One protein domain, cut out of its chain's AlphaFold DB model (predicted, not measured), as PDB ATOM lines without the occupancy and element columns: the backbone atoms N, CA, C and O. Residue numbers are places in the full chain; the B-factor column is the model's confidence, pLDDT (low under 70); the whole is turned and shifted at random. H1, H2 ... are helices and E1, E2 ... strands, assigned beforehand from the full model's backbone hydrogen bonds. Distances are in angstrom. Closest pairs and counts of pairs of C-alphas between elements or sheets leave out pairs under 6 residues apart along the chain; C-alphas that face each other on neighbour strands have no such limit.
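AT A GLANCE: This is residues 110 to 196 and 250 to 329 of the 477 residues of the protein "Hypothetical protein" of Polarella glacialis (UniProt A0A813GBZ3). A four-stranded sheet is covered on one face by H3, H4 and H7, with the long H7 slanting over its strands. H8 packs on the opposite face and sticks out with residues 323 to 329, while H1 runs side by side with H3, away from the sheet. The printed part has 167 residues with eight named helices and four named strands, in the order H1 H2 H3 E1 H4 H5 H6 E2 E3 H7 E4 H8, class mixed. The sheet runs E1 E4 E2 E3, all antiparallel. The whole is compact, with a radius of gyration of the C-alphas of 16.1 A and spans of 46 by 39 by 38 A.

HOW THE PARTS SIT: H1, residues 110 to 121, is close to but not clearly touching H3, residues 135 to 155, at a shallow tilt of 5 degrees, opposite ways; their closest C-alphas, Trp 113 and Cys 150, are 6.9 A apart. H2, residues 126 to 129, touches H3, closest C-alphas Tyr 128 and Trp 136 at 6.2 A. E1, residues 158 to 165, is the antiparallel neighbour of E4, residues 307 to 314, with N 159 and O 313 within hydrogen-bond range at 2.8 A. H4, residues 167 to 179, and H5, residues 185 to 192, form a helical hairpin, closest C-alphas Leu 178 and Arg 188 at 6.3 A. H6, residues 250 to 256, only grazes the sheet with residues 253 to 256. E2, residues 258 to 262, pairs with E4 through N 261 and O 310 at 2.8 A, and forms a hairpin with E3, residues 270 to 272, with N 272 and O 260 at 2.8 A. H7, residues 277 to 296, is the hub, at a height over the sheet of 9.8 A. It touches H3 at a steep tilt of 57 degrees, C-alphas Ala 292 and Ala 141 closest at 5.3 A; H4 at a shallow tilt of 20 degrees, Asn 294 and Ser 169 at 6.1 A; and H6, Lys 277 and Asp 251 at 5.3 A. E3, H7 and E4 make a split strand-helix-strand unit, its two strands running the same way with E2 between them, and its crossover is right-handed. H8, residues 316 to 327, lies over E1 on the opposite face from H7, at a height of 10.8 A. Every O i to N i+4 pair is within hydrogen-bond range in the helices other than H2, which is too short for one.

IN THESE COORDINATES: H1 begins at C-alpha 110 (-18.511, 3.757, 142.096). H3 measures 30.9 A, H7 28.6 A, E4 23.7 A and E1 22.3 A. H8 ends at C-alpha 327 (-16.001, 15.247, 169.424).

THE WHOLE: Residues 197 to 249 are not printed, and C-alphas 196 and 250 are 36.6 A apart across the cut. No link printed whole is long. Mean pLDDT of the printed part is 83.7; residues 119 to 130 and 263 to 269 are among those under 70.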
ATOM      1  N   ALA A 110     -17.875   3.576 143.397       70.75
ATOM      2  CA  ALA A 110     -18.511   3.757 142.096       70.75
ATOM      3  C   ALA A 110     -19.577   2.682 141.817       70.75
ATOM      4  O   ALA A 110     -20.624   2.977 141.248       70.75
ATOM      5  N   ARG A 111     -19.353   1.438 142.258       74.38
ATOM      6  CA  ARG A 111     -20.312   0.345 142.069       74.38
ATOM      7  C   ARG A 111     -21.529   0.478 142.982       74.38
ATOM      8  O   ARG A 111     -22.638   0.254 142.508       74.38
ATOM      9  N   ALA A 112     -21.334   0.870 144.244       71.62
ATOM     10  CA  ALA A 112     -22.434   1.183 145.166       71.62
ATOM     11  C   ALA A 112     -23.369   2.233 144.556       71.62
ATOM     12  O   ALA A 112     -24.584   2.055 144.515       71.62
ATOM     13  N   TRP A 113     -22.763   3.285 144.006       69.44
ATOM     14  CA  TRP A 113     -23.460   4.376 143.345       69.44
ATOM     15  C   TRP A 113     -24.270   3.923 142.129       69.44
ATOM     16  O   TRP A 113     -25.459   4.222 142.059       69.44
ATOM     17  N   PHE A 114     -23.664   3.179 141.197       76.25
ATOM     18  CA  PHE A 114     -24.365   2.710 139.996       76.25
ATOM     19  C   PHE A 114     -25.619   1.903 140.343       76.25
ATOM     20  O   PHE A 114     -26.630   2.011 139.658       76.25
ATOM     21  N   GLU A 115     -25.567   1.104 141.408       73.38
ATOM     22  CA  GLU A 115     -26.696   0.280 141.836       73.38
ATOM     23  C   GLU A 115     -27.803   1.116 142.499       73.38
ATOM     24  O   GLU A 115     -28.972   0.892 142.195       73.38
ATOM     25  N   ILE A 116     -27.450   2.111 143.330       73.88
ATOM     26  CA  ILE A 116     -28.411   3.075 143.900       73.88
ATOM     27  C   ILE A 116     -29.082   3.861 142.777       73.88
ATOM     28  O   ILE A 116     -30.303   3.832 142.649       73.88
ATOM     29  N   ARG A 117     -28.290   4.506 141.919       74.19
ATOM     30  CA  ARG A 117     -28.806   5.323 140.823       74.19
ATOM     31  C   ARG A 117     -29.691   4.509 139.885       74.19
ATOM     32  O   ARG A 117     -30.805   4.921 139.613       74.19
ATOM     33  N   ARG A 118     -29.253   3.320 139.459       74.88
ATOM     34  CA  ARG A 118     -30.061   2.449 138.592       74.88
ATOM     35  C   ARG A 118     -31.392   2.059 139.236       74.88
ATOM     36  O   ARG A 118     -32.375   1.927 138.521       74.88
ATOM     37  N   PHE A 119     -31.429   1.838 140.550       69.44
ATOM     38  CA  PHE A 119     -32.663   1.481 141.248       69.44
ATOM     39  C   PHE A 119     -33.668   2.643 141.282       69.44
ATOM     40  O   PHE A 119     -34.860   2.406 141.119       69.44
ATOM     41  N   PHE A 120     -33.194   3.881 141.454       64.69
ATOM     42  CA  PHE A 120     -34.056   5.068 141.501       64.69
ATOM     43  C   PHE A 120     -34.397   5.632 140.112       64.69
ATOM     44  O   PHE A 120     -35.552   5.972 139.884       64.69
ATOM     45  N   ASP A 121     -33.452   5.648 139.167       66.31
ATOM     46  CA  ASP A 121     -33.667   6.093 137.777       66.31
ATOM     47  C   ASP A 121     -34.584   5.127 136.994       66.31
ATOM     48  O   ASP A 121     -35.160   5.496 135.972       66.31
ATOM     49  N   ALA A 122     -34.733   3.876 137.455       56.62
ATOM     50  CA  ALA A 122     -35.651   2.901 136.861       56.62
ATOM     51  C   ALA A 122     -37.128   3.138 137.222       56.62
ATOM     52  O   ALA A 122     -37.995   2.509 136.613       56.62
ATOM     53  N   GLU A 123     -37.439   4.027 138.174       57.44
ATOM     54  CA  GLU A 123     -38.801   4.530 138.365       57.44
ATOM     55  C   GLU A 123     -39.012   5.692 137.389       57.44
ATOM     56  O   GLU A 123     -38.448   6.767 137.593       57.44
ATOM     57  N   PRO A 124     -39.771   5.511 136.292       51.84
ATOM     58  CA  PRO A 124     -39.944   6.581 135.325       51.84
ATOM     59  C   PRO A 124     -40.581   7.793 136.016       51.84
ATOM     60  O   PRO A 124     -41.552   7.630 136.755       51.84
ATOM     61  N   GLN A 125     -40.069   8.998 135.729       57.03
ATOM     62  CA  GLN A 125     -40.580  10.316 136.157       57.03
ATOM     63  C   GLN A 125     -41.994  10.623 135.601       57.03
ATOM     64  O   GLN A 125     -42.289  11.722 135.140       57.03
ATOM     65  N   LYS A 126     -42.918   9.658 135.640       54.84
ATOM     66  CA  LYS A 126     -44.336   9.821 135.291       54.84
ATOM     67  C   LYS A 126     -45.087  10.709 136.295       54.84
ATOM     68  O   LYS A 126     -46.249  11.026 136.078       54.84
ATOM     69  N   HIS A 127     -44.429  11.119 137.376       56.47
ATOM     70  CA  HIS A 127     -45.029  11.815 138.511       56.47
ATOM     71  C   HIS A 127     -45.218  13.328 138.310       56.47
ATOM     72  O   HIS A 127     -45.869  13.961 139.131       56.47
ATOM     73  N   TYR A 128     -44.776  13.898 137.181       54.62
ATOM     74  CA  TYR A 128     -45.234  15.230 136.746       54.62
ATOM     75  C   TYR A 128     -46.703  15.240 136.271       54.62
ATOM     76  O   TYR A 128     -47.235  16.299 135.961       54.62
ATOM     77  N   GLY A 129     -47.360  14.072 136.217       56.31
ATOM     78  CA  GLY A 129     -48.802  13.924 135.993       56.31
ATOM     79  C   GLY A 129     -49.592  13.504 137.239       56.31
ATOM     80  O   GLY A 129     -50.711  13.018 137.091       56.31
ATOM     81  N   ALA A 130     -49.009  13.614 138.439       64.75
ATOM     82  CA  ALA A 130     -49.728  13.387 139.689       64.75
ATOM     83  C   ALA A 130     -50.961  14.300 139.777       64.75
ATOM     84  O   ALA A 130     -50.896  15.479 139.435       64.75
ATOM     85  N   THR A 131     -52.095  13.755 140.224       72.75
ATOM     86  CA  THR A 131     -53.338  14.526 140.394       72.75
ATOM     87  C   THR A 131     -53.254  15.510 141.555       72.75
ATOM     88  O   THR A 131     -53.981  16.499 141.567       72.75
ATOM     89  N   ASP A 132     -52.379  15.239 142.525       77.62
ATOM     90  CA  ASP A 132     -52.093  16.147 143.627       77.62
ATOM     91  C   ASP A 132     -50.975  17.121 143.221       77.62
ATOM     92  O   ASP A 132     -49.832  16.733 142.959       77.62
ATOM     93  N   GLY A 133     -51.325  18.409 143.169       77.44
ATOM     94  CA  GLY A 133     -50.432  19.498 142.776       77.44
ATOM     95  C   GLY A 133     -49.237  19.703 143.710       77.44
ATOM     96  O   GLY A 133     -48.354  20.486 143.375       77.44
ATOM     97  N   GLU A 134     -49.172  19.015 144.850       81.12
ATOM     98  CA  GLU A 134     -48.061  19.092 145.803       81.12
ATOM     99  C   GLU A 134     -47.156  17.844 145.790       81.12
ATOM    100  O   GLU A 134     -46.023  17.897 146.276       81.12
ATOM    101  N   GLU A 135     -47.591  16.736 145.181       84.50
ATOM    102  CA  GLU A 135     -46.865  15.457 145.207       84.50
ATOM    103  C   GLU A 135     -45.498  15.552 144.512       84.50
ATOM    104  O   GLU A 135     -44.500  14.998 144.984       84.50
ATOM    105  N   TRP A 136     -45.405  16.338 143.431       81.88
ATOM    106  CA  TRP A 136     -44.145  16.580 142.717       81.88
ATOM    107  C   TRP A 136     -43.053  17.155 143.629       81.88
ATOM    108  O   TRP A 136     -41.873  16.866 143.423       81.88
ATOM    109  N   LYS A 137     -43.421  17.918 144.668       85.44
ATOM    110  CA  LYS A 137     -42.450  18.489 145.608       85.44
ATOM    111  C   LYS A 137     -41.802  17.410 146.470       85.44
ATOM    112  O   LYS A 137     -40.609  17.490 146.748       85.44
ATOM    113  N   ILE A 138     -42.554  16.369 146.835       89.44
ATOM    114  CA  ILE A 138     -42.028  15.203 147.560       89.44
ATOM    115  C   ILE A 138     -41.007  14.468 146.684       89.44
ATOM    116  O   ILE A 138     -39.927  14.107 147.156       89.44
ATOM    117  N   TYR A 139     -41.307  14.284 145.396       86.06
ATOM    118  CA  TYR A 139     -40.370  13.674 144.449       86.06
ATOM    119  C   TYR A 139     -39.107  14.514 144.259       86.06
ATOM    120  O   TYR A 139     -38.003  13.971 144.305       86.06
ATOM    121  N   TYR A 140     -39.254  15.831 144.130       83.12
ATOM    122  CA  TYR A 140     -38.118  16.741 144.026       83.12
ATOM    123  C   TYR A 140     -37.239  16.710 145.287       83.12
ATOM    124  O   TYR A 140     -36.018  16.574 145.199       83.12
ATOM    125  N   ALA A 141     -37.846  16.731 146.478       86.62
ATOM    126  CA  ALA A 141     -37.129  16.585 147.743       86.62
ATOM    127  C   ALA A 141     -36.391  15.233 147.834       86.62
ATOM    128  O   ALA A 141     -35.228  15.191 148.242       86.62
ATOM    129  N   LYS A 142     -37.015  14.132 147.388       90.56
ATOM    130  CA  LYS A 142     -36.376  12.807 147.283       90.56
ATOM    131  C   LYS A 142     -35.148  12.845 146.366       90.56
ATOM    132  O   LYS A 142     -34.098  12.333 146.756       90.56
ATOM    133  N   GLU A 143     -35.244  13.459 145.186       85.94
ATOM    134  CA  GLU A 143     -34.109  13.604 144.261       85.94
ATOM    135  C   GLU A 143     -32.957  14.406 144.885       85.94
ATOM    136  O   GLU A 143     -31.800  13.987 144.799       85.94
ATOM    137  N   LEU A 144     -33.252  15.509 145.584       86.06
ATOM    138  CA  LEU A 144     -32.240  16.318 146.272       86.06
ATOM    139  C   LEU A 144     -31.536  15.549 147.399       86.06
ATOM    140  O   LEU A 144     -30.305  15.607 147.508       86.06
ATOM    141  N   ILE A 145     -32.288  14.797 148.212       89.94
ATOM    142  CA  ILE A 145     -31.720  13.947 149.268       89.94
ATOM    143  C   ILE A 145     -30.795  12.895 148.646       89.94
ATOM    144  O   ILE A 145     -29.664  12.723 149.106       89.94
ATOM    145  N   LEU A 146     -31.227  12.224 147.573       89.81
ATOM    146  CA  LEU A 146     -30.424  11.207 146.889       89.81
ATOM    147  C   LEU A 146     -29.169  11.799 146.241       89.81
ATOM    148  O   LEU A 146     -28.090  11.219 146.376       89.81
ATOM    149  N   LYS A 147     -29.271  12.967 145.597       87.56
ATOM    150  CA  LYS A 147     -28.123  13.674 145.016       87.56
ATOM    151  C   LYS A 147     -27.089  14.024 146.088       87.56
ATOM    152  O   LYS A 147     -25.923  13.659 145.950       87.56
ATOM    153  N   THR A 148     -27.530  14.620 147.194       86.44
ATOM    154  CA  THR A 148     -26.660  14.972 148.331       86.44
ATOM    155  C   THR A 148     -26.015  13.727 148.946       86.44
ATOM    156  O   THR A 148     -24.825  13.712 149.259       86.44
ATOM    157  N   THR A 149     -26.788  12.646 149.073       89.12
ATOM    158  CA  THR A 149     -26.307  11.347 149.563       89.12
ATOM    159  C   THR A 149     -25.197  10.801 148.665       89.12
ATOM    160  O   THR A 149     -24.188  10.302 149.162       89.12
ATOM    161  N   CYS A 150     -25.339  10.944 147.344       84.94
ATOM    162  CA  CYS A 150     -24.323  10.528 146.378       84.94
ATOM    163  C   CYS A 150     -23.040  11.356 146.497       84.94
ATOM    164  O   CYS A 150     -21.948  10.787 146.521       84.94
ATOM    165  N   GLU A 151     -23.157  12.681 146.589       85.06
ATOM    166  CA  GLU A 151     -22.011  13.588 146.719       85.06
ATOM    167  C   GLU A 151     -21.209  13.302 147.999       85.06
ATOM    168  O   GLU A 151     -19.977  13.197 147.951       85.06
ATOM    169  N   LYS A 152     -21.898  13.072 149.127       88.56
ATOM    170  CA  LYS A 152     -21.266  12.679 150.397       88.56
ATOM    171  C   LYS A 152     -20.608  11.307 150.321       88.56
ATOM    172  O   LYS A 152     -19.445  11.160 150.683       88.56
ATOM    173  N   LEU A 153     -21.292  10.307 149.765       88.19
ATOM    174  CA  LEU A 153     -20.714   8.972 149.618       88.19
ATOM    175  C   LEU A 153     -19.465   8.978 148.717       88.19
ATOM    176  O   LEU A 153     -18.531   8.209 148.948       88.19
ATOM    177  N   HIS A 154     -19.422   9.849 147.703       85.31
ATOM    178  CA  HIS A 154     -18.263   9.994 146.826       85.31
ATOM    179  C   HIS A 154     -17.075  10.659 147.536       85.31
ATOM    180  O   HIS A 154     -15.967  10.114 147.523       85.31
ATOM    181  N   SER A 155     -17.317  11.809 148.170       87.81
ATOM    182  CA  SER A 155     -16.285  12.636 148.808       87.81
ATOM    183  C   SER A 155     -15.793  12.059 150.139       87.81
ATOM    184  O   SER A 155     -14.587  11.934 150.352       87.81
ATOM    185  N   GLU A 156     -16.710  11.646 151.012       90.50
ATOM    186  CA  GLU A 156     -16.416  11.208 152.382       90.50
ATOM    187  C   GLU A 156     -16.326   9.680 152.502       90.50
ATOM    188  O   GLU A 156     -15.663   9.154 153.397       90.50
ATOM    189  N   GLY A 157     -16.936   8.931 151.575       88.88
ATOM    190  CA  GLY A 157     -16.986   7.466 151.634       88.88
ATOM    191  C   GLY A 157     -18.037   6.913 152.600       88.88
ATOM    192  O   GLY A 157     -18.169   5.694 152.719       88.88
ATOM    193  N   PHE A 158     -18.790   7.789 153.259       92.19
ATOM    194  CA  PHE A 158     -19.950   7.470 154.077       92.19
ATOM    195  C   PHE A 158     -20.999   8.573 153.923       92.19
ATOM    196  O   PHE A 158     -20.729   9.651 153.397       92.19
ATOM    197  N   VAL A 159     -22.215   8.289 154.366       92.75
ATOM    198  CA  VAL A 159     -23.307   9.245 154.434       92.75
ATOM    199  C   VAL A 159     -24.108   9.001 155.703       92.75
ATOM    200  O   VAL A 159     -24.378   7.861 156.079       92.75
ATOM    201  N   VAL A 160     -24.478  10.102 156.342       93.00
ATOM    202  CA  VAL A 160     -25.452  10.149 157.427       93.00
ATOM    203  C   VAL A 160     -26.566  11.071 156.969       93.00
ATOM    204  O   VAL A 160     -26.311  12.224 156.599       93.00
ATOM    205  N   ILE A 161     -27.779  10.535 156.930       93.75
ATOM    206  CA  ILE A 161     -29.002  11.287 156.688       93.75
ATOM    207  C   ILE A 161     -29.695  11.398 158.037       93.75
ATOM    208  O   ILE A 161     -30.210  10.409 158.557       93.75
ATOM    209  N   ASP A 162     -29.647  12.594 158.606       92.44
ATOM    210  CA  ASP A 162     -30.343  12.941 159.836       92.44
ATOM    211  C   ASP A 162     -31.681  13.578 159.474       92.44
ATOM    212  O   ASP A 162     -31.732  14.509 158.666       92.44
ATOM    213  N   ALA A 163     -32.765  13.089 160.066       93.31
ATOM    214  CA  ALA A 163     -34.086  13.669 159.892       93.31
ATOM    215  C   ALA A 163     -34.832  13.709 161.222       93.31
ATOM    216  O   ALA A 163     -34.645  12.857 162.087       93.31
ATOM    217  N   VAL A 164     -35.704  14.702 161.379       93.00
ATOM    218  CA  VAL A 164     -36.610  14.789 162.525       93.00
ATOM    219  C   VAL A 164     -38.031  14.709 161.988       93.00
ATOM    220  O   VAL A 164     -38.456  15.563 161.208       93.00
ATOM    221  N   LEU A 165     -38.735  13.638 162.338       94.12
ATOM    222  CA  LEU A 165     -40.047  13.313 161.796       94.12
ATOM    223  C   LEU A 165     -41.157  13.762 162.739       94.12
ATOM    224  O   LEU A 165     -41.060  13.592 163.951       94.12
ATOM    225  N   ALA A 166     -42.255  14.261 162.181       93.62
ATOM    226  CA  ALA A 166     -43.507  14.365 162.912       93.62
ATOM    227  C   ALA A 166     -43.937  12.973 163.425       93.62
ATOM    228  O   ALA A 166     -43.708  11.978 162.728       93.62
ATOM    229  N   PRO A 167     -44.625  12.861 164.577       92.31
ATOM    230  CA  PRO A 167     -45.106  11.571 165.081       92.31
ATOM    231  C   PRO A 167     -45.997  10.802 164.090       92.31
ATOM    232  O   PRO A 167     -46.021   9.572 164.085       92.31
ATOM    233  N   SER A 168     -46.740  11.501 163.226       93.44
ATOM    234  CA  SER A 168     -47.496  10.894 162.120       93.44
ATOM    235  C   SER A 168     -46.574  10.279 161.062       93.44
ATOM    236  O   SER A 168     -46.735   9.109 160.723       93.44
ATOM    237  N   SER A 169     -45.571  11.021 160.594       94.94
ATOM    238  CA  SER A 169     -44.580  10.541 159.626       94.94
ATOM    239  C   SER A 169     -43.706   9.420 160.190       94.94
ATOM    240  O   SER A 169     -43.388   8.478 159.475       94.94
ATOM    241  N   PHE A 170     -43.356   9.463 161.477       93.94
ATOM    242  CA  PHE A 170     -42.639   8.370 162.135       93.94
ATOM    243  C   PHE A 170     -43.476   7.087 162.185       93.94
ATOM    244  O   PHE A 170     -42.985   6.021 161.818       93.94
ATOM    245  N   ARG A 171     -44.760   7.180 162.566       92.88
ATOM    246  CA  ARG A 171     -45.687   6.038 162.507       92.88
ATOM    247  C   ARG A 171     -45.800   5.479 161.094       92.88
ATOM    248  O   ARG A 171     -45.819   4.265 160.929       92.88
ATOM    249  N   GLU A 172     -45.824   6.347 160.087       94.75
ATOM    250  CA  GLU A 172     -45.853   5.933 158.687       94.75
ATOM    251  C   GLU A 172     -44.563   5.214 158.266       94.75
ATOM    252  O   GLU A 172     -44.640   4.150 157.652       94.75
ATOM    253  N   LEU A 173     -43.389   5.721 158.665       95.06
ATOM    254  CA  LEU A 173     -42.111   5.031 158.476       95.06
ATOM    255  C   LEU A 173     -42.166   3.628 159.085       95.06
ATOM    256  O   LEU A 173     -41.939   2.644 158.388       95.06
ATOM    257  N   VAL A 174     -42.526   3.528 160.364       93.88
ATOM    258  CA  VAL A 174     -42.616   2.256 161.087       93.88
ATOM    259  C   VAL A 174     -43.605   1.298 160.420       93.88
ATOM    260  O   VAL A 174     -43.272   0.140 160.178       93.88
ATOM    261  N   ARG A 175     -44.794   1.775 160.045       94.38
ATOM    262  CA  ARG A 175     -45.824   0.979 159.365       94.38
ATOM    263  C   ARG A 175     -45.331   0.439 158.022       94.38
ATOM    264  O   ARG A 175     -45.534  -0.744 157.734       94.38
ATOM    265  N   GLN A 176     -44.684   1.269 157.203       94.88
ATOM    266  CA  GLN A 176     -44.130   0.843 155.914       94.88
ATOM    267  C   GLN A 176     -42.998  -0.174 156.093       94.88
ATOM    268  O   GLN A 176     -42.940  -1.149 155.346       94.88
ATOM    269  N   LEU A 177     -42.144   0.009 157.104       93.56
ATOM    270  CA  LEU A 177     -41.105  -0.961 157.446       93.56
ATOM    271  C   LEU A 177     -41.724  -2.298 157.878       93.56
ATOM    272  O   LEU A 177     -41.403  -3.327 157.296       93.56
ATOM    273  N   LEU A 178     -42.678  -2.302 158.811       92.81
ATOM    274  CA  LEU A 178     -43.348  -3.525 159.283       92.81
ATOM    275  C   LEU A 178     -44.129  -4.262 158.187       92.81
ATOM    276  O   LEU A 178     -44.331  -5.476 158.293       92.81
ATOM    277  N   SER A 179     -44.571  -3.545 157.151       93.69
ATOM    278  CA  SER A 179     -45.254  -4.120 155.987       93.69
ATOM    279  C   SER A 179     -44.297  -4.855 155.040       93.69
ATOM    280  O   SER A 179     -44.740  -5.671 154.231       93.69
ATOM    281  N   ASP A 180     -42.990  -4.597 155.125       91.69
ATOM    282  CA  ASP A 180     -41.995  -5.279 154.306       91.69
ATOM    283  C   ASP A 180     -41.738  -6.696 154.842       91.69
ATOM    284  O   ASP A 180     -41.045  -6.907 155.837       91.69
ATOM    285  N   ALA A 181     -42.265  -7.694 154.127       83.56
ATOM    286  CA  ALA A 181     -42.101  -9.112 154.447       83.56
ATOM    287  C   ALA A 181     -40.634  -9.590 154.469       83.56
ATOM    288  O   ALA A 181     -40.366 -10.701 154.921       83.56
ATOM    289  N   SER A 182     -39.685  -8.790 153.961       88.81
ATOM    290  CA  SER A 182     -38.256  -9.123 154.001       88.81
ATOM    291  C   SER A 182     -37.546  -8.743 155.303       88.81
ATOM    292  O   SER A 182     -36.380  -9.101 155.466       88.81
ATOM    293  N   ILE A 183     -38.215  -8.045 156.229       89.69
ATOM    294  CA  ILE A 183     -37.643  -7.744 157.544       89.69
ATOM    295  C   ILE A 183     -37.591  -9.012 158.400       89.69
ATOM    296  O   ILE A 183     -38.565  -9.757 158.505       89.69
ATOM    297  N   LEU A 184     -36.436  -9.253 159.029       88.75
ATOM    298  CA  LEU A 184     -36.245 -10.399 159.915       88.75
ATOM    299  C   LEU A 184     -37.167 -10.296 161.145       88.75
ATOM    300  O   LEU A 184     -37.347  -9.194 161.663       88.75
ATOM    301  N   PRO A 185     -37.698 -11.412 161.677       88.94
ATOM    302  CA  PRO A 185     -38.591 -11.385 162.842       88.94
ATOM    303  C   PRO A 185     -38.013 -10.644 164.058       88.94
ATOM    304  O   PRO A 185     -38.731  -9.911 164.728       88.94
ATOM    305  N   GLU A 186     -36.706 -10.770 164.305       88.69
ATOM    306  CA  GLU A 186     -36.003 -10.063 165.388       88.69
ATOM    307  C   GLU A 186     -36.012  -8.539 165.187       88.69
ATOM    308  O   GLU A 186     -36.266  -7.776 166.116       88.69
ATOM    309  N   GLN A 187     -35.790  -8.090 163.948       88.62
ATOM    310  CA  GLN A 187     -35.863  -6.677 163.578       88.62
ATOM    311  C   GLN A 187     -37.295  -6.157 163.651       88.62
ATOM    312  O   GLN A 187     -37.515  -5.025 164.069       88.62
ATOM    313  N   ARG A 188     -38.267  -6.991 163.278       91.12
ATOM    314  CA  ARG A 188     -39.686  -6.667 163.388       91.12
ATOM    315  C   ARG A 188     -40.083  -6.421 164.841       91.12
ATOM    316  O   ARG A 188     -40.644  -5.370 165.115       91.12
ATOM    317  N   ALA A 189     -39.713  -7.318 165.755       88.12
ATOM    318  CA  ALA A 189     -39.975  -7.156 167.185       88.12
ATOM    319  C   ALA A 189     -39.333  -5.874 167.740       88.12
ATOM    320  O   ALA A 189     -39.964  -5.136 168.491       88.12
ATOM    321  N   ALA A 190     -38.103  -5.559 167.314       86.88
ATOM    322  CA  ALA A 190     -37.440  -4.314 167.692       86.88
ATOM    323  C   ALA A 190     -38.203  -3.071 167.197       86.88
ATOM    324  O   ALA A 190     -38.335  -2.105 167.940       86.88
ATOM    325  N   ILE A 191     -38.745  -3.097 165.973       89.06
ATOM    326  CA  ILE A 191     -39.568  -2.010 165.414       89.06
ATOM    327  C   ILE A 191     -40.924  -1.905 166.123       89.06
ATOM    328  O   ILE A 191     -41.389  -0.797 166.376       89.06
ATOM    329  N   GLU A 192     -41.562  -3.032 166.439       89.31
ATOM    330  CA  GLU A 192     -42.865  -3.079 167.119       89.31
ATOM    331  C   GLU A 192     -42.814  -2.410 168.497       89.31
ATOM    332  O   GLU A 192     -43.764  -1.722 168.865       89.31
ATOM    333  N   CYS A 193     -41.681  -2.490 169.206       84.00
ATOM    334  CA  CYS A 193     -41.453  -1.749 170.452       84.00
ATOM    335  C   CYS A 193     -41.543  -0.218 170.294       84.00
ATOM    336  O   CYS A 193     -41.754   0.478 171.285       84.00
ATOM    337  N   HIS A 194     -41.387   0.312 169.072       81.12
ATOM    338  CA  HIS A 194     -41.497   1.744 168.766       81.12
ATOM    339  C   HIS A 194     -42.870   2.154 168.244       81.12
ATOM    340  O   HIS A 194     -43.074   3.337 167.984       81.12
ATOM    341  N   VAL A 195     -43.811   1.223 168.051       81.44
ATOM    342  CA  VAL A 195     -45.192   1.577 167.710       81.44
ATOM    343  C   VAL A 195     -45.875   2.026 169.002       81.44
ATOM    344  O   VAL A 195     -46.125   1.188 169.869       81.44
ATOM    345  N   PRO A 196     -46.215   3.317 169.171       65.44
ATOM    346  CA  PRO A 196     -46.996   3.748 170.322       65.44
ATOM    347  C   PRO A 196     -48.409   3.163 170.182       65.44
ATOM    348  O   PRO A 196     -49.251   3.706 169.467       65.44
ATOM    349  N   HIS A 250     -20.400  -8.666 147.462       78.44
ATOM    350  CA  HIS A 250     -20.786  -7.278 147.214       78.44
ATOM    351  C   HIS A 250     -22.092  -6.894 147.908       78.44
ATOM    352  O   HIS A 250     -22.163  -5.842 148.549       78.44
ATOM    353  N   ASP A 251     -23.095  -7.764 147.843       84.56
ATOM    354  CA  ASP A 251     -24.376  -7.544 148.511       84.56
ATOM    355  C   ASP A 251     -24.204  -7.523 150.035       84.56
ATOM    356  O   ASP A 251     -24.769  -6.668 150.717       84.56
ATOM    357  N   ARG A 252     -23.331  -8.385 150.570       82.81
ATOM    358  CA  ARG A 252     -22.972  -8.381 151.991       82.81
ATOM    359  C   ARG A 252     -22.255  -7.102 152.404       82.81
ATOM    360  O   ARG A 252     -22.523  -6.598 153.488       82.81
ATOM    361  N   ALA A 253     -21.364  -6.566 151.569       82.44
ATOM    362  CA  ALA A 253     -20.690  -5.302 151.855       82.44
ATOM    363  C   ALA A 253     -21.678  -4.122 151.895       82.44
ATOM    364  O   ALA A 253     -21.562  -3.286 152.789       82.44
ATOM    365  N   LEU A 254     -22.670  -4.080 150.992       86.31
ATOM    366  CA  LEU A 254     -23.759  -3.088 151.033       86.31
ATOM    367  C   LEU A 254     -24.541  -3.173 152.345       86.31
ATOM    368  O   LEU A 254     -24.728  -2.170 153.027       86.31
ATOM    369  N   CYS A 255     -24.952  -4.387 152.703       88.19
ATOM    370  CA  CYS A 255     -25.760  -4.662 153.883       88.19
ATOM    371  C   CYS A 255     -25.023  -4.337 155.189       88.19
ATOM    372  O   CYS A 255     -25.528  -3.594 156.025       88.19
ATOM    373  N   ALA A 256     -23.784  -4.819 155.320       85.88
ATOM    374  CA  ALA A 256     -22.946  -4.618 156.502       85.88
ATOM    375  C   ALA A 256     -22.577  -3.144 156.741       85.88
ATOM    376  O   ALA A 256     -22.262  -2.758 157.863       85.88
ATOM    377  N   SER A 257     -22.603  -2.331 155.683       87.50
ATOM    378  CA  SER A 257     -22.263  -0.907 155.727       87.50
ATOM    379  C   SER A 257     -23.475  -0.008 155.979       87.50
ATOM    380  O   SER A 257     -23.321   1.207 155.965       87.50
ATOM    381  N   CYS A 258     -24.676  -0.572 156.145       90.00
ATOM    382  CA  CYS A 258     -25.923   0.165 156.316       90.00
ATOM    383  C   CYS A 258     -26.489  -0.036 157.724       90.00
ATOM    384  O   CYS A 258     -26.614  -1.172 158.180       90.00
ATOM    385  N   VAL A 259     -26.885   1.060 158.374       89.44
ATOM    386  CA  VAL A 259     -27.577   1.062 159.669       89.44
ATOM    387  C   VAL A 259     -28.653   2.144 159.655       89.44
ATOM    388  O   VAL A 259     -28.349   3.317 159.463       89.44
ATOM    389  N   LEU A 260     -29.908   1.763 159.882       88.94
ATOM    390  CA  LEU A 260     -31.013   2.688 160.141       88.94
ATOM    391  C   LEU A 260     -31.303   2.688 161.643       88.94
ATOM    392  O   LEU A 260     -31.656   1.656 162.201       88.94
ATOM    393  N   SER A 261     -31.153   3.837 162.292       88.62
ATOM    394  CA  SER A 261     -31.460   4.033 163.705       88.62
ATOM    395  C   SER A 261     -32.802   4.746 163.860       88.62
ATOM    396  O   SER A 261     -32.998   5.855 163.354       88.62
ATOM    397  N   LEU A 262     -33.723   4.095 164.568       85.69
ATOM    398  CA  LEU A 262     -34.988   4.675 165.011       85.69
ATOM    399  C   LEU A 262     -34.791   5.126 166.464       85.69
ATOM    400  O   LEU A 262     -34.923   4.333 167.396       85.69
ATOM    401  N   ALA A 263     -34.360   6.369 166.660       67.31
ATOM    402  CA  ALA A 263     -34.018   6.887 167.979       67.31
ATOM    403  C   ALA A 263     -35.249   7.529 168.635       67.31
ATOM    404  O   ALA A 263     -35.365   8.749 168.680       67.31
ATOM    405  N   HIS A 264     -36.182   6.722 169.148       59.25
ATOM    406  CA  HIS A 264     -37.266   7.274 169.970       59.25
ATOM    407  C   HIS A 264     -36.822   7.524 171.423       59.25
ATOM    408  O   HIS A 264     -37.291   8.475 172.036       59.25
ATOM    409  N   ASP A 265     -35.858   6.751 171.940       53.72
ATOM    410  CA  ASP A 265     -35.301   6.950 173.280       53.72
ATOM    411  C   ASP A 265     -33.853   6.421 173.376       53.72
ATOM    412  O   ASP A 265     -33.496   5.417 172.753       53.72
ATOM    413  N   ARG A 266     -32.986   7.106 174.138       49.94
ATOM    414  CA  ARG A 266     -31.522   6.852 174.203       49.94
ATOM    415  C   ARG A 266     -31.156   5.434 174.665       49.94
ATOM    416  O   ARG A 266     -30.024   5.002 174.461       49.94
ATOM    417  N   SER A 267     -32.079   4.735 175.319       52.34
ATOM    418  CA  SER A 267     -31.882   3.400 175.894       52.34
ATOM    419  C   SER A 267     -32.315   2.256 174.970       52.34
ATOM    420  O   SER A 267     -31.924   1.114 175.206       52.34
ATOM    421  N   SER A 268     -33.092   2.542 173.919       56.84
ATOM    422  CA  SER A 268     -33.768   1.534 173.089       56.84
ATOM    423  C   SER A 268     -33.624   1.796 171.588       56.84
ATOM    424  O   SER A 268     -34.477   1.390 170.799       56.84
ATOM    425  N   ALA A 269     -32.543   2.460 171.168       64.06
ATOM    426  CA  ALA A 269     -32.279   2.708 169.755       64.06
ATOM    427  C   ALA A 269     -32.207   1.377 168.988       64.06
ATOM    428  O   ALA A 269     -31.227   0.635 169.066       64.06
ATOM    429  N   SER A 270     -33.262   1.071 168.234       77.00
ATOM    430  CA  SER A 270     -33.277  -0.102 167.371       77.00
ATOM    431  C   SER A 270     -32.499   0.225 166.107       77.00
ATOM    432  O   SER A 270     -32.871   1.112 165.337       77.00
ATOM    433  N   ALA A 271     -31.387  -0.483 165.926       85.81
ATOM    434  CA  ALA A 271     -30.588  -0.441 164.717       85.81
ATOM    435  C   ALA A 271     -31.088  -1.520 163.750       85.81
ATOM    436  O   ALA A 271     -31.038  -2.715 164.034       85.81
ATOM    437  N   LEU A 272     -31.576  -1.091 162.592       89.69
ATOM    438  CA  LEU A 272     -31.992  -1.961 161.506       89.69
ATOM    439  C   LEU A 272     -30.868  -2.071 160.487       89.69
ATOM    440  O   LEU A 272     -30.379  -1.066 159.968       89.69
ATOM    441  N   GLN A 273     -30.493  -3.305 160.175       92.31
ATOM    442  CA  GLN A 273     -29.486  -3.611 159.173       92.31
ATOM    443  C   GLN A 273     -30.100  -4.501 158.086       92.31
ATOM    444  O   GLN A 273     -30.599  -5.581 158.400       92.31
ATOM    445  N   PRO A 274     -30.091  -4.099 156.807       93.38
ATOM    446  CA  PRO A 274     -30.599  -4.960 155.747       93.38
ATOM    447  C   PRO A 274     -29.826  -6.283 155.703       93.38
ATOM    448  O   PRO A 274     -28.604  -6.286 155.775       93.38
ATOM    449  N   ALA A 275     -30.528  -7.400 155.540       90.31
ATOM    450  CA  ALA A 275     -29.952  -8.727 155.327       90.31
ATOM    451  C   ALA A 275     -29.673  -9.016 153.841       90.31
ATOM    452  O   ALA A 275     -28.891  -9.906 153.510       90.31
ATOM    453  N   SER A 276     -30.311  -8.271 152.932       91.62
ATOM    454  CA  SER A 276     -30.132  -8.413 151.485       91.62
ATOM    455  C   SER A 276     -30.072  -7.064 150.771       91.62
ATOM    456  O   SER A 276     -30.626  -6.066 151.233       91.62
ATOM    457  N   LYS A 277     -29.465  -7.042 149.580       91.56
ATOM    458  CA  LYS A 277     -29.425  -5.857 148.712       91.56
ATOM    459  C   LYS A 277     -30.822  -5.334 148.356       91.56
ATOM    460  O   LYS A 277     -31.030  -4.128 148.284       91.56
ATOM    461  N   GLN A 278     -31.793  -6.226 148.150       91.50
ATOM    462  CA  GLN A 278     -33.174  -5.816 147.886       91.50
ATOM    463  C   GLN A 278     -33.810  -5.143 149.103       91.50
ATOM    464  O   GLN A 278     -34.486  -4.130 148.947       91.50
ATOM    465  N   GLN A 279     -33.577  -5.688 150.299       92.25
ATOM    466  CA  GLN A 279     -34.042  -5.086 151.547       92.25
ATOM    467  C   GLN A 279     -33.363  -3.732 151.783       92.25
ATOM    468  O   GLN A 279     -34.031  -2.787 152.180       92.25
ATOM    469  N   PHE A 280     -32.069  -3.595 151.462       93.88
ATOM    470  CA  PHE A 280     -31.357  -2.313 151.519       93.88
ATOM    471  C   PHE A 280     -32.044  -1.243 150.664       93.88
ATOM    472  O   PHE A 280     -32.331  -0.156 151.158       93.88
ATOM    473  N   PHE A 281     -32.356  -1.548 149.400       93.00
ATOM    474  CA  PHE A 281     -33.019  -0.575 148.533       93.00
ATOM    475  C   PHE A 281     -34.436  -0.238 148.981       93.00
ATOM    476  O   PHE A 281     -34.831   0.921 148.887       93.00
ATOM    477  N   ARG A 282     -35.187  -1.220 149.493       92.38
ATOM    478  CA  ARG A 282     -36.515  -0.980 150.066       92.38
ATOM    479  C   ARG A 282     -36.430  -0.075 151.291       92.38
ATOM    480  O   ARG A 282     -37.098   0.951 151.308       92.38
ATOM    481  N   LEU A 283     -35.539  -0.377 152.236       93.69
ATOM    482  CA  LEU A 283     -35.269   0.449 153.416       93.69
ATOM    483  C   LEU A 283     -34.899   1.884 153.038       93.69
ATOM    484  O   LEU A 283     -35.528   2.822 153.522       93.69
ATOM    485  N   LEU A 284     -33.915   2.061 152.152       94.31
ATOM    486  CA  LEU A 284     -33.472   3.383 151.708       94.31
ATOM    487  C   LEU A 284     -34.603   4.143 151.004       94.31
ATOM    488  O   LEU A 284     -34.813   5.321 151.280       94.31
ATOM    489  N   LYS A 285     -35.353   3.480 150.117       93.56
ATOM    490  CA  LYS A 285     -36.481   4.089 149.402       93.56
ATOM    491  C   LYS A 285     -37.574   4.540 150.370       93.56
ATOM    492  O   LYS A 285     -38.002   5.687 150.277       93.56
ATOM    493  N   THR A 286     -37.992   3.667 151.284       95.38
ATOM    494  CA  THR A 286     -38.997   3.957 152.314       95.38
ATOM    495  C   THR A 286     -38.547   5.117 153.199       95.38
ATOM    496  O   THR A 286     -39.281   6.088 153.361       95.38
ATOM    497  N   TYR A 287     -37.308   5.072 153.698       95.69
ATOM    498  CA  TYR A 287     -36.747   6.128 154.538       95.69
ATOM    499  C   TYR A 287     -36.724   7.483 153.817       95.69
ATOM    500  O   TYR A 287     -37.304   8.449 154.306       95.69
ATOM    501  N   VAL A 288     -36.116   7.559 152.627       95.25
ATOM    502  CA  VAL A 288     -36.008   8.819 151.873       95.25
ATOM    503  C   VAL A 288     -37.387   9.354 151.490       95.25
ATOM    504  O   VAL A 288     -37.603  10.560 151.555       95.25
ATOM    505  N   HIS A 289     -38.328   8.482 151.118       94.62
ATOM    506  CA  HIS A 289     -39.684   8.902 150.777       94.62
ATOM    507  C   HIS A 289     -40.403   9.538 151.971       94.62
ATOM    508  O   HIS A 289     -40.948  10.630 151.834       94.62
ATOM    509  N   VAL A 290     -40.351   8.911 153.151       95.94
ATOM    510  CA  VAL A 290     -40.997   9.461 154.351       95.94
ATOM    511  C   VAL A 290     -40.314  10.746 154.820       95.94
ATOM    512  O   VAL A 290     -41.000  11.693 155.194       95.94
ATOM    513  N   VAL A 291     -38.981  10.828 154.754       95.69
ATOM    514  CA  VAL A 291     -38.241  12.060 155.083       95.69
ATOM    515  C   VAL A 291     -38.601  13.197 154.125       95.69
ATOM    516  O   VAL A 291     -38.839  14.321 154.570       95.69
ATOM    517  N   ALA A 292     -38.690  12.914 152.824       94.56
ATOM    518  CA  ALA A 292     -39.118  13.888 151.825       94.56
ATOM    519  C   ALA A 292     -40.560  14.352 152.083       94.56
ATOM    520  O   ALA A 292     -40.806  15.552 152.153       94.56
ATOM    521  N   ALA A 293     -41.493  13.422 152.316       94.31
ATOM    522  CA  ALA A 293     -42.890  13.742 152.612       94.31
ATOM    523  C   ALA A 293     -43.032  14.574 153.897       94.31
ATOM    524  O   ALA A 293     -43.750  15.569 153.918       94.31
ATOM    525  N   ASN A 294     -42.291  14.222 154.952       95.44
ATOM    526  CA  ASN A 294     -42.247  14.984 156.199       95.44
ATOM    527  C   ASN A 294     -41.712  16.407 155.992       95.44
ATOM    528  O   ASN A 294     -42.231  17.340 156.590       95.44
ATOM    529  N   SER A 295     -40.713  16.583 155.123       91.00
ATOM    530  CA  SER A 295     -40.131  17.899 154.819       91.00
ATOM    531  C   SER A 295     -41.079  18.810 154.033       91.00
ATOM    532  O   SER A 295     -40.937  20.026 154.088       91.00
ATOM    533  N   MET A 296     -42.048  18.229 153.317       91.19
ATOM    534  CA  MET A 296     -43.092  18.969 152.601       91.19
ATOM    535  C   MET A 296     -44.378  19.146 153.422       91.19
ATOM    536  O   MET A 296     -45.309  19.814 152.972       91.19
ATOM    537  N   SER A 297     -44.457  18.541 154.611       90.81
ATOM    538  CA  SER A 297     -45.624  18.648 155.482       90.81
ATOM    539  C   SER A 297     -45.784  20.077 155.997       90.81
ATOM    540  O   SER A 297     -44.826  20.694 156.454       90.81
ATOM    541  N   LYS A 298     -47.019  20.586 155.983       90.19
ATOM    542  CA  LYS A 298     -47.371  21.908 156.534       90.19
ATOM    543  C   LYS A 298     -47.550  21.896 158.058       90.19
ATOM    544  O   LYS A 298     -47.920  22.913 158.634       90.19
ATOM    545  N   LEU A 299     -47.351  20.744 158.705       89.50
ATOM    546  CA  LEU A 299     -47.482  20.609 160.153       89.50
ATOM    547  C   LEU A 299     -46.316  21.312 160.854       89.50
ATOM    548  O   LEU A 299     -45.198  20.792 160.894       89.50
ATOM    549  N   ASP A 300     -46.597  22.475 161.435       88.06
ATOM    550  CA  ASP A 300     -45.640  23.214 162.251       88.06
ATOM    551  C   ASP A 300     -45.627  22.659 163.682       88.06
ATOM    552  O   ASP A 300     -46.354  23.105 164.568       88.06
ATOM    553  N   LEU A 301     -44.853  21.589 163.878       87.88
ATOM    554  CA  LEU A 301     -44.622  20.988 165.193       87.88
ATOM    555  C   LEU A 301     -43.372  21.576 165.841       87.88
ATOM    556  O   LEU A 301     -42.362  21.823 165.163       87.88
ATOM    557  N   ARG A 302     -43.406  21.704 167.169       86.56
ATOM    558  CA  ARG A 302     -42.234  22.117 167.948       86.56
ATOM    559  C   ARG A 302     -41.119  21.078 167.817       86.56
ATOM    560  O   ARG A 302     -41.373  19.904 167.547       86.56
ATOM    561  N   GLN A 303     -39.862  21.497 167.954       81.88
ATOM    562  CA  GLN A 303     -38.722  20.605 167.716       81.88
ATOM    563  C   GLN A 303     -38.670  19.442 168.720       81.88
ATOM    564  O   GLN A 303     -38.209  18.360 168.366       81.88
ATOM    565  N   GLU A 304     -39.193  19.647 169.928       86.12
ATOM    566  CA  GLU A 304     -39.270  18.669 171.017       86.12
ATOM    567  C   GLU A 304     -40.279  17.545 170.736       86.12
ATOM    568  O   GLU A 304     -40.123  16.434 171.231       86.12
ATOM    569  N   GLU A 305     -41.295  17.814 169.914       86.69
ATOM    570  CA  GLU A 305     -42.334  16.843 169.542       86.69
ATOM    571  C   GLU A 305     -41.915  15.964 168.357       86.69
ATOM    572  O   GLU A 305     -42.576  14.972 168.034       86.69
ATOM    573  N   LYS A 306     -40.832  16.336 167.666       89.31
ATOM    574  CA  LYS A 306     -40.342  15.619 166.492       89.31
ATOM    575  C   LYS A 306     -39.411  14.484 166.920       89.31
ATOM    576  O   LYS A 306     -38.541  14.636 167.773       89.31
ATOM    577  N   ILE A 307     -39.564  13.339 166.270       89.50
ATOM    578  CA  ILE A 307     -38.829  12.112 166.570       89.50
ATOM    579  C   ILE A 307     -37.589  12.039 165.673       89.50
ATOM    580  O   ILE A 307     -37.727  12.046 164.444       89.50
ATOM    581  N   PRO A 308     -36.377  11.969 166.242       90.94
ATOM    582  CA  PRO A 308     -35.159  11.893 165.457       90.94
ATOM    583  C   PRO A 308     -34.976  10.496 164.852       90.94
ATOM    584  O   PRO A 308     -35.101   9.473 165.525       90.94
ATOM    585  N   VAL A 309     -34.648  10.444 163.566       92.75
ATOM    586  CA  VAL A 309     -34.316   9.211 162.845       92.75
ATOM    587  C   VAL A 309     -33.059   9.424 162.018       92.75
ATOM    588  O   VAL A 309     -32.865  10.476 161.408       92.75
ATOM    589  N   GLN A 310     -32.210   8.406 161.960       93.25
ATOM    590  CA  GLN A 310     -30.917   8.509 161.296       93.25
ATOM    591  C   GLN A 310     -30.688   7.314 160.378       93.25
ATOM    592  O   GLN A 310     -30.776   6.166 160.807       93.25
ATOM    593  N   PHE A 311     -30.345   7.577 159.120       93.88
ATOM    594  CA  PHE A 311     -29.907   6.557 158.174       93.88
ATOM    595  C   PHE A 311     -28.417   6.729 157.873       93.88
ATOM    596  O   PHE A 311     -27.993   7.746 157.324       93.88
ATOM    597  N   CYS A 312     -27.622   5.717 158.206       92.69
ATOM    598  CA  CYS A 312     -26.178   5.685 158.010       92.69
ATOM    599  C   CYS A 312     -25.808   4.648 156.948       92.69
ATOM    600  O   CYS A 312     -26.266   3.504 156.997       92.69
ATOM    601  N   PHE A 313     -24.938   5.022 156.011       92.75
ATOM    602  CA  PHE A 313     -24.433   4.112 154.988       92.75
ATOM    603  C   PHE A 313     -22.983   4.415 154.584       92.75
ATOM    604  O   PHE A 313     -22.622   5.568 154.380       92.75
ATOM    605  N   GLY A 314     -22.151   3.386 154.411       90.69
ATOM    606  CA  GLY A 314     -20.791   3.485 153.858       90.69
ATOM    607  C   GLY A 314     -19.695   3.021 154.820       90.69
ATOM    608  O   GLY A 314     -19.908   2.112 155.618       90.69
ATOM    609  N   ASP A 315     -18.488   3.591 154.723       87.75
ATOM    610  CA  ASP A 315     -17.365   3.203 155.589       87.75
ATOM    611  C   ASP A 315     -17.601   3.681 157.032       87.75
ATOM    612  O   ASP A 315     -17.239   4.794 157.416       87.75
ATOM    613  N   MET A 316     -18.214   2.816 157.843       81.69
ATOM    614  CA  MET A 316     -18.542   3.108 159.241       81.69
ATOM    615  C   MET A 316     -17.303   3.426 160.086       81.69
ATOM    616  O   MET A 316     -17.400   4.185 161.049       81.69
ATOM    617  N   SER A 317     -16.122   2.913 159.725       83.44
ATOM    618  CA  SER A 317     -14.878   3.292 160.403       83.44
ATOM    619  C   SER A 317     -14.523   4.749 160.119       83.44
ATOM    620  O   SER A 317     -14.172   5.478 161.045       83.44
ATOM    621  N   ALA A 318     -14.681   5.197 158.869       81.62
ATOM    622  CA  ALA A 318     -14.482   6.596 158.496       81.62
ATOM    623  C   ALA A 318     -15.507   7.516 159.179       81.62
ATOM    624  O   ALA A 318     -15.132   8.585 159.662       81.62
ATOM    625  N   LEU A 319     -16.764   7.072 159.304       83.69
ATOM    626  CA  LEU A 319     -17.793   7.788 160.063       83.69
ATOM    627  C   LEU A 319     -17.407   7.931 161.542       83.69
ATOM    628  O   LEU A 319     -17.470   9.027 162.089       83.69
ATOM    629  N   LEU A 320     -16.973   6.847 162.193       82.62
ATOM    630  CA  LEU A 320     -16.549   6.880 163.597       82.62
ATOM    631  C   LEU A 320     -15.307   7.755 163.797       82.62
ATOM    632  O   LEU A 320     -15.210   8.480 164.785       82.62
ATOM    633  N   GLU A 321     -14.358   7.732 162.862       85.62
ATOM    634  CA  GLU A 321     -13.219   8.650 162.880       85.62
ATOM    635  C   GLU A 321     -13.651  10.109 162.714       85.62
ATOM    636  O   GLU A 321     -13.154  10.975 163.437       85.62
ATOM    637  N   ALA A 322     -14.585  10.394 161.803       80.94
ATOM    638  CA  ALA A 322     -15.143  11.728 161.612       80.94
ATOM    639  C   ALA A 322     -15.894  12.203 162.865       80.94
ATOM    640  O   ALA A 322     -15.661  13.318 163.334       80.94
ATOM    641  N   ALA A 323     -16.709  11.337 163.472       80.00
ATOM    642  CA  ALA A 323     -17.403  11.605 164.727       80.00
ATOM    643  C   ALA A 323     -16.410  11.911 165.858       80.00
ATOM    644  O   ALA A 323     -16.560  12.914 166.548       80.00
ATOM    645  N   ARG A 324     -15.332  11.131 165.992       81.88
ATOM    646  CA  ARG A 324     -14.261  11.382 166.973       81.88
ATOM    647  C   ARG A 324     -13.513  12.687 166.726       81.88
ATOM    648  O   ARG A 324     -13.152  13.371 167.680       81.88
ATOM    649  N   ARG A 325     -13.266  13.049 165.462       79.00
ATOM    650  CA  ARG A 325     -12.669  14.348 165.106       79.00
ATOM    651  C   ARG A 325     -13.592  15.500 165.492       79.00
ATOM    652  O   ARG A 325     -13.093  16.495 166.005       79.00
ATOM    653  N   ASN A 326     -14.901  15.337 165.310       71.00
ATOM    654  CA  ASN A 326     -15.900  16.328 165.702       71.00
ATOM    655  C   ASN A 326     -16.083  16.400 167.227       71.00
ATOM    656  O   ASN A 326     -16.286  17.485 167.751       71.00
ATOM    657  N   GLN A 327     -15.952  15.285 167.954       65.44
ATOM    658  CA  GLN A 327     -16.001  15.247 169.424       65.44
ATOM    659  C   GLN A 327     -14.790  15.911 170.098       65.44
ATOM    660  O   GLN A 327     -14.851  16.208 171.292       65.44
ATOM    661  N   ARG A 328     -13.687  16.166 169.376       53.72
ATOM    662  CA  ARG A 328     -12.607  16.984 169.935       53.72
ATOM    663  C   ARG A 328     -13.154  18.399 170.143       53.72
ATOM    664  O   ARG A 328     -13.655  18.970 169.174       53.72
ATOM    665  N   PRO A 329     -13.063  18.972 171.362       49.06
ATOM    666  CA  PRO A 329     -13.500  20.341 171.605       49.06
ATOM    667  C   PRO A 329     -12.840  21.211 170.549       49.06
ATOM    668  O   PRO A 329     -11.626  21.111 170.360       49.06
TER     669      PRO A 329